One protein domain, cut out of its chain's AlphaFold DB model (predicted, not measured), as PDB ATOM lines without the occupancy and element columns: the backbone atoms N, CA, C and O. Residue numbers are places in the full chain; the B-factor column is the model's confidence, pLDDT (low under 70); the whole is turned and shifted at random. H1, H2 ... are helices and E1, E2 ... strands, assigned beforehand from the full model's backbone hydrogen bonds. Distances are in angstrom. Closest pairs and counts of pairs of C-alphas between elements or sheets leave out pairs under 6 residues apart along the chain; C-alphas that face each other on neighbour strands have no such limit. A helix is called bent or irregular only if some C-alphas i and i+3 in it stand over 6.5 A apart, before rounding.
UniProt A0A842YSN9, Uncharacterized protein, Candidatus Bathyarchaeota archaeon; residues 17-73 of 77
ATOM      1  N   ASN A  17     123.682 113.775 172.497       96.00
ATOM      2  CA  ASN A  17     124.706 113.191 173.354       96.00
ATOM      3  C   ASN A  17     124.373 111.737 173.701       96.00
ATOM      4  O   ASN A  17     123.228 111.414 174.002       96.00
ATOM      5  N   LEU A  18     125.392 110.882 173.701       97.00
ATOM      6  CA  LEU A  18     125.316 109.485 174.115       97.00
ATOM      7  C   LEU A  18     126.381 109.251 175.192       97.00
ATOM      8  O   LEU A  18     127.453 109.854 175.125       97.00
ATOM      9  N   ASP A  19     126.104 108.397 176.178       96.62
ATOM     10  CA  ASP A  19     127.041 108.094 177.271       96.62
ATOM     11  C   ASP A  19     128.157 107.138 176.810       96.62
ATOM     12  O   ASP A  19     128.170 105.944 177.108       96.62
ATOM     13  N   VAL A  20     129.066 107.661 175.986       96.75
ATOM     14  CA  VAL A  20     130.200 106.942 175.388       96.75
ATOM     15  C   VAL A  20     131.473 107.789 175.429       96.75
ATOM     16  O   VAL A  20     131.448 108.996 175.663       96.75
ATOM     17  N   GLY A  21     132.623 107.150 175.199       96.06
ATOM     18  CA  GLY A  21     133.919 107.829 175.166       96.06
ATOM     19  C   GLY A  21     134.103 108.760 173.960       96.06
ATOM     20  O   GLY A  21     133.297 108.789 173.036       96.06
ATOM     21  N   HIS A  22     135.231 109.481 173.933       93.88
ATOM     22  CA  HIS A  22     135.542 110.498 172.912       93.88
ATOM     23  C   HIS A  22     135.429 110.004 171.458       93.88
ATOM     24  O   HIS A  22     135.044 110.766 170.579       93.88
ATOM     25  N   GLY A  23     135.747 108.730 171.202       95.19
ATOM     26  CA  GLY A  23     135.630 108.130 169.869       95.19
ATOM     27  C   GLY A  23     134.191 107.885 169.402       95.19
ATOM     28  O   GLY A  23     133.994 107.481 168.256       95.19
ATOM     29  N   GLY A  24     133.193 108.105 170.265       96.50
ATOM     30  CA  GLY A  24     131.798 107.794 169.984       96.50
ATOM     31  C   GLY A  24     131.623 106.325 169.600       96.50
ATOM     32  O   GLY A  24     132.269 105.442 170.164       96.50
ATOM     33  N   THR A  25     130.788 106.085 168.590       97.94
ATOM     34  CA  THR A  25     130.571 104.760 167.983       97.94
ATOM     35  C   THR A  25     131.197 104.636 166.587       97.94
ATOM     36  O   THR A  25     130.920 103.694 165.851       97.94
ATOM     37  N   TYR A  26     132.088 105.557 166.194       95.88
ATOM     38  CA  TYR A  26     132.637 105.608 164.829       95.88
ATOM     39  C   TYR A  26     133.454 104.374 164.419       95.88
ATOM     40  O   TYR A  26     133.582 104.103 163.226       95.88
ATOM     41  N   MET A  27     134.000 103.630 165.385       96.44
ATOM     42  CA  MET A  27     134.751 102.394 165.136       96.44
ATOM     43  C   MET A  27     133.856 101.155 165.014       96.44
ATOM     44  O   MET A  27     134.341 100.087 164.636       96.44
ATOM     45  N   ASP A  28     132.564 101.284 165.308       97.50
ATOM     46  CA  ASP A  28     131.610 100.200 165.137       97.50
ATOM     47  C   ASP A  28     131.299  99.989 163.649       97.50
ATOM     48  O   ASP A  28     131.469 100.898 162.822       97.50
ATOM     49  N   PRO A  29     130.804  98.802 163.253       97.19
ATOM     50  CA  PRO A  29     130.347  98.577 161.891       97.19
ATOM     51  C   PRO A  29     129.382  99.678 161.432       97.19
ATOM     52  O   PRO A  29     128.370  99.945 162.077       97.19
ATOM     53  N   ARG A  30     129.688 100.303 160.286       95.19
ATOM     54  CA  ARG A  30     128.922 101.427 159.707       95.19
ATOM     55  C   ARG A  30     128.869 102.688 160.592       95.19
ATOM     56  O   ARG A  30     127.996 103.526 160.396       95.19
ATOM     57  N   GLY A  31     129.814 102.840 161.523       97.00
ATOM     58  CA  GLY A  31     129.927 104.000 162.408       97.00
ATOM     59  C   GLY A  31     128.917 104.025 163.559       97.00
ATOM     60  O   GLY A  31     128.745 105.080 164.169       97.00
ATOM     61  N   GLY A  32     128.229 102.906 163.817       98.00
ATOM     62  CA  GLY A  32     127.276 102.757 164.918       98.00
ATOM     63  C   GLY A  32     126.165 103.812 164.926       98.00
ATOM     64  O   GLY A  32     125.768 104.330 163.881       98.00
ATOM     65  N   LEU A  33     125.664 104.146 166.119       97.94
ATOM     66  CA  LEU A  33     124.593 105.136 166.286       97.94
ATOM     67  C   LEU A  33     124.971 106.527 165.752       97.94
ATOM     68  O   LEU A  33     124.118 107.215 165.198       97.94
ATOM     69  N   PHE A  34     126.242 106.932 165.842       97.62
ATOM     70  CA  PHE A  34     126.705 108.216 165.303       97.62
ATOM     71  C   PHE A  34     126.625 108.219 163.769       97.62
ATOM     72  O   PHE A  34     126.187 109.200 163.167       97.62
ATOM     73  N   GLY A  35     126.995 107.105 163.130       97.81
ATOM     74  CA  GLY A  35     126.839 106.898 161.691       97.81
ATOM     75  C   GLY A  35     125.375 106.859 161.250       97.81
ATOM     76  O   GLY A  35     125.032 107.418 160.205       97.81
ATOM     77  N   THR A  36     124.495 106.247 162.047       97.25
ATOM     78  CA  THR A  36     123.043 106.240 161.811       97.25
ATOM     79  C   THR A  36     122.454 107.647 161.892       97.25
ATOM     80  O   THR A  36     121.765 108.067 160.959       97.25
ATOM     81  N   ALA A  37     122.759 108.404 162.951       97.38
ATOM     82  CA  ALA A  37     122.285 109.775 163.120       97.38
ATOM     83  C   ALA A  37     122.787 110.687 161.985       97.38
ATOM     84  O   ALA A  37     122.000 111.407 161.373       97.38
ATOM     85  N   ALA A  38     124.070 110.597 161.615       96.69
ATOM     86  CA  ALA A  38     124.622 111.368 160.501       96.69
ATOM     87  C   ALA A  38     123.891 111.087 159.174       96.69
ATOM     88  O   ALA A  38     123.580 112.012 158.424       96.69
ATOM     89  N   GLN A  39     123.565 109.823 158.887       96.81
ATOM     90  CA  GLN A  39     122.828 109.460 157.674       96.81
ATOM     91  C   GLN A  39     121.396 109.996 157.665       96.81
ATOM     92  O   GLN A  39     120.959 110.486 156.622       96.81
ATOM     93  N   HIS A  40     120.683 109.945 158.794       97.25
ATOM     94  CA  HIS A  40     119.357 110.560 158.900       97.25
ATOM     95  C   HIS A  40     119.435 112.063 158.632       97.25
ATOM     96  O   HIS A  40     118.668 112.576 157.822       97.25
ATOM     97  N   TYR A  41     120.424 112.752 159.212       95.44
ATOM     98  CA  TYR A  41     120.615 114.181 158.972       95.44
ATOM     99  C   TYR A  41     120.888 114.486 157.493       95.44
ATOM    100  O   TYR A  41     120.263 115.372 156.917       95.44
ATOM    101  N   PHE A  42     121.775 113.731 156.836       96.19
ATOM    102  CA  PHE A  42     122.072 113.946 155.417       96.19
ATOM    103  C   PHE A  42     120.876 113.673 154.510       96.19
ATOM    104  O   PHE A  42     120.656 114.408 153.550       96.19
ATOM    105  N   ARG A  43     120.108 112.619 154.789       96.75
ATOM    106  CA  ARG A  43     118.895 112.306 154.028       96.75
ATOM    107  C   ARG A  43     117.848 113.404 154.188       96.75
ATOM    108  O   ARG A  43     117.309 113.867 153.190       96.75
ATOM    109  N   TRP A  44     117.633 113.883 155.407       94.88
ATOM    110  CA  TRP A  44     116.673 114.949 155.653       94.88
ATOM    111  C   TRP A  44     117.140 116.292 155.073       94.88
ATOM    112  O   TRP A  44     116.525 116.811 154.148       94.88
ATOM    113  N   VAL A  45     118.276 116.821 155.530       93.31
ATOM    114  CA  VAL A  45     118.696 118.198 155.223       93.31
ATOM    115  C   VAL A  45     119.326 118.334 153.839       93.31
ATOM    116  O   VAL A  45     119.081 119.315 153.142       93.31
ATOM    117  N   LEU A  46     120.158 117.375 153.417       94.19
ATOM    118  CA  LEU A  46     120.904 117.502 152.155       94.19
ATOM    119  C   LEU A  46     120.169 116.894 150.961       94.19
ATOM    120  O   LEU A  46     120.385 117.338 149.834       94.19
ATOM    121  N   ARG A  47     119.337 115.869 151.181       96.06
ATOM    122  CA  ARG A  47     118.534 115.251 150.112       96.06
ATOM    123  C   ARG A  47     117.073 115.697 150.114       96.06
ATOM    124  O   ARG A  47     116.385 115.409 149.139       96.06
ATOM    125  N   GLY A  48     116.612 116.401 151.149       94.38
ATOM    126  CA  GLY A  48     115.225 116.856 151.255       94.38
ATOM    127  C   GLY A  48     114.231 115.711 151.464       94.38
ATOM    128  O   GLY A  48     113.091 115.806 151.015       94.38
ATOM    129  N   GLU A  49     114.658 114.597 152.065       95.38
ATOM    130  CA  GLU A  49     113.751 113.494 152.390       95.38
ATOM    131  C   GLU A  49     112.855 113.872 153.581       95.38
ATOM    132  O   GLU A  49     113.308 114.521 154.516       95.38
ATOM    133  N   GLY A  50     111.575 113.492 153.522       91.00
ATOM    134  CA  GLY A  50     110.527 114.035 154.395       91.00
ATOM    135  C   GLY A  50     110.382 113.378 155.774       91.00
ATOM    136  O   GLY A  50     111.330 112.833 156.336       91.00
ATOM    137  N   GLU A  51     109.152 113.423 156.294       89.06
ATOM    138  CA  GLU A  51     108.766 113.091 157.678       89.06
ATOM    139  C   GLU A  51     109.301 111.747 158.194       89.06
ATOM    140  O   GLU A  51     109.778 111.656 159.323       89.06
ATOM    141  N   GLU A  52     109.322 110.720 157.343       91.94
ATOM    142  CA  GLU A  52     109.877 109.402 157.680       91.94
ATOM    143  C   GLU A  52     111.335 109.476 158.167       91.94
ATOM    144  O   GLU A  52     111.754 108.685 159.007       91.94
ATOM    145  N   VAL A  53     112.123 110.434 157.671       94.50
ATOM    146  CA  VAL A  53     113.526 110.626 158.066       94.50
ATOM    147  C   VAL A  53     113.657 111.608 159.219       94.50
ATOM    148  O   VAL A  53     114.435 111.358 160.144       94.50
ATOM    149  N   SER A  54     112.921 112.720 159.172       94.56
ATOM    150  CA  SER A  54     113.004 113.755 160.206       94.56
ATOM    151  C   SER A  54     112.461 113.271 161.550       94.56
ATOM    152  O   SER A  54     112.970 113.698 162.587       94.56
ATOM    153  N   SER A  55     111.527 112.309 161.554       95.44
ATOM    154  CA  SER A  55     111.002 111.654 162.763       95.44
ATOM    155  C   SER A  55     112.094 111.054 163.657       95.44
ATOM    156  O   SER A  55     111.908 110.950 164.869       95.44
ATOM    157  N   TYR A  56     113.276 110.750 163.105       96.88
ATOM    158  CA  TYR A  56     114.428 110.361 163.910       96.88
ATOM    159  C   TYR A  56     114.830 111.452 164.915       96.88
ATOM    160  O   TYR A  56     115.149 111.139 166.054       96.88
ATOM    161  N   PHE A  57     114.780 112.730 164.528       96.00
ATOM    162  CA  PHE A  57     115.184 113.856 165.377       96.00
ATOM    163  C   PHE A  57     114.020 114.558 166.074       96.00
ATOM    164  O   PHE A  57     114.213 115.084 167.163       96.00
ATOM    165  N   VAL A  58     112.840 114.612 165.445       94.44
ATOM    166  CA  VAL A  58     111.677 115.360 165.973       94.44
ATOM    167  C   VAL A  58     110.537 114.457 166.459       94.44
ATOM    168  O   VAL A  58     109.550 114.948 166.997       94.44
ATOM    169  N   GLY A  59     110.660 113.140 166.268       94.06
ATOM    170  CA  GLY A  59     109.626 112.143 166.568       94.06
ATOM    171  C   GLY A  59     110.032 111.084 167.597       94.06
ATOM    172  O   GLY A  59     109.337 110.078 167.720       94.06
ATOM    173  N   GLY A  60     111.132 111.273 168.332       95.38
ATOM    174  CA  GLY A  60     111.552 110.360 169.402       95.38
ATOM    175  C   GLY A  60     112.462 109.203 168.970       95.38
ATOM    176  O   GLY A  60     112.783 108.342 169.793       95.38
ATOM    177  N   GLY A  61     112.855 109.124 167.692       97.06
ATOM    178  CA  GLY A  61     113.686 108.025 167.187       97.06
ATOM    179  C   GLY A  61     115.093 108.005 167.793       97.06
ATOM    180  O   GLY A  61     115.588 106.946 168.173       97.06
ATOM    181  N   ALA A  62     115.719 109.171 167.947       97.38
ATOM    182  CA  ALA A  62     117.025 109.298 168.577       97.38
ATOM    183  C   ALA A  62     116.959 108.921 170.069       97.38
ATOM    184  O   ALA A  62     117.809 108.195 170.578       97.38
ATOM    185  N   GLU A  63     115.929 109.348 170.786       97.69
ATOM    186  CA  GLU A  63     115.741 109.000 172.193       97.69
ATOM    187  C   GLU A  63     115.536 107.492 172.380       97.69
ATOM    188  O   GLU A  63     116.068 106.913 173.329       97.69
ATOM    189  N   ALA A  64     114.834 106.833 171.451       97.94
ATOM    190  CA  ALA A  64     114.692 105.376 171.439       97.94
ATOM    191  C   ALA A  64     116.034 104.647 171.225       97.94
ATOM    192  O   ALA A  64     116.245 103.576 171.795       97.94
ATOM    193  N   ASP A  65     116.957 105.255 170.476       97.19
ATOM    194  CA  ASP A  65     118.346 104.804 170.317       97.19
ATOM    195  C   ASP A  65     119.246 105.169 171.521       97.19
ATOM    196  O   ASP A  65     120.436 104.848 171.535       97.19
ATOM    197  N   GLY A  66     118.698 105.821 172.552       97.38
ATOM    198  CA  GLY A  66     119.400 106.172 173.789       97.38
ATOM    199  C   GLY A  66     120.082 107.541 173.776       97.38
ATOM    200  O   GLY A  66     120.823 107.861 174.709       97.38
ATOM    201  N   TRP A  67     119.850 108.365 172.753       98.00
ATOM    202  CA  TRP A  67     120.366 109.729 172.717       98.00
ATOM    203  C   TRP A  67     119.659 110.620 173.744       98.00
ATOM    204  O   TRP A  67     118.441 110.602 173.890       98.00
ATOM    205  N   THR A  68     120.423 111.481 174.412       97.19
ATOM    206  CA  THR A  68     119.883 112.708 175.006       97.19
ATOM    207  C   THR A  68     119.929 113.794 173.944       97.19
ATOM    208  O   THR A  68     121.014 114.111 173.450       97.19
ATOM    209  N   ILE A  69     118.775 114.355 173.590       95.00
ATOM    210  CA  ILE A  69     118.662 115.386 172.560       95.00
ATOM    211  C   ILE A  69     118.162 116.709 173.149       95.00
ATOM    212  O   ILE A  69     117.240 116.747 173.961       95.00
ATOM    213  N   GLU A  70     118.788 117.805 172.729       93.94
ATOM    214  CA  GLU A  70     118.285 119.168 172.889       93.94
ATOM    215  C   GLU A  70     118.063 119.751 171.479       93.94
ATOM    216  O   GLU A  70     118.988 119.722 170.663       93.94
ATOM    217  N   SER A  71     116.868 120.270 171.165       93.19
ATOM    218  CA  SER A  71     116.541 120.879 169.863       93.19
ATOM    219  C   SER A  71     116.012 122.319 169.990       93.19
ATOM    220  O   SER A  71     115.475 122.728 171.021       93.19
ATOM    221  N   LYS A  72     116.226 123.112 168.932       93.00
ATOM    222  CA  LYS A  72     115.773 124.502 168.767       93.00
ATOM    223  C   LYS A  72     115.360 124.708 167.316       93.00
ATOM    224  O   LYS A  72     116.176 124.467 166.425       93.00
ATOM    225  N   ASP A  73     114.144 125.202 167.103       92.06
ATOM    226  CA  ASP A  73     113.616 125.602 165.790       92.06
ATOM    227  C   ASP A  73     113.761 124.508 164.709       92.06
ATOM    228  O   ASP A  73     113.950 124.808 163.533       92.06
TER     229      ASP A  73
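Overview. This is residues 17 to 73 of the 77 residues of an uncharacterized protein of Candidatus Bathyarchaeota archaeon (UniProt A0A842YSN9). The chain goes round in a broad loop, with one long helix, H1, along one side, the short helix H2 closing one end, and the small helix H3 and the lone strand E1 along the side opposite H1. The unnamed stretch of residues 17 to 28 comes first and makes the other end. The 57 printed residues hold three named helices and one named strand, in the order H1, H2, H3, E1, and the class is mostly helix. The whole is compact, with a radius of gyration of the C-alphas of 11.6 A, and it spans 31 by 21 by 17 A.

Arrangement. Start at Asn 17 and read through residues 17 to 28, which hold no named element; their C-alphas lie 10 to 17 A from the mean of all C-alphas. Next comes H1, residues 29 to 46, with a kink of 69 degrees near residue 36; it is irregular, with C-alphas 30 and 33 standing 8.7 A apart. A tight link of 4 residues brings you to H2, residues 51 to 58, which touches H1 with the closest C-alphas at Trp 44 and Val 53, 5.9 A apart. H1 touches H2 with residues 37 to 44 alone. The two run opposite ways at a steep tilt of 68 degrees, only just short of about perpendicular. H3, residues 61 to 64, is close to H2 but not clearly touching, the closest C-alphas being those of Tyr 56 and Ala 62, 5.4 A apart. It is also close to H1 but not clearly touching, with C-alphas 37 and 62 closest at 7.6 A. After it, find E1, residues 68 to 72, which pairs with no named strand. Its closest C-alphas to H3 are those of Ile 69 and Glu 63, 7.0 A apart. H2 and E1 are near each other, while H1 and E1 are apart. Of the O i to N i+4 pairs, 12 of 14 are within hydrogen-bond range in H1 and 2 of 4 in H2; H3 is too short for such a pair.

Along the chain. Find C-alpha 29 at (130.347, 98.577, 161.891); from there H1 runs 23.3 A to C-alpha 46 at (120.904, 117.502, 152.155). H2 covers 9.1 A from Glu 51 to Val 58, and H3 goes from Gly 61 to Ala 64. E1 begins at Thr 68 and runs 14.0 A to C-alpha 72 at (115.773, 124.502, 168.767).

Size, cuts and confidence. The two C-alphas farthest apart, those of Pro 29 and Asp 73, are 32.0 A from each other. The printed part has no cut, and the links H1 to H2, H2 to H3 and H3 to E1 are tight. The mean pLDDT of the printed part is 95.8, and no printed residue of this model is under 70.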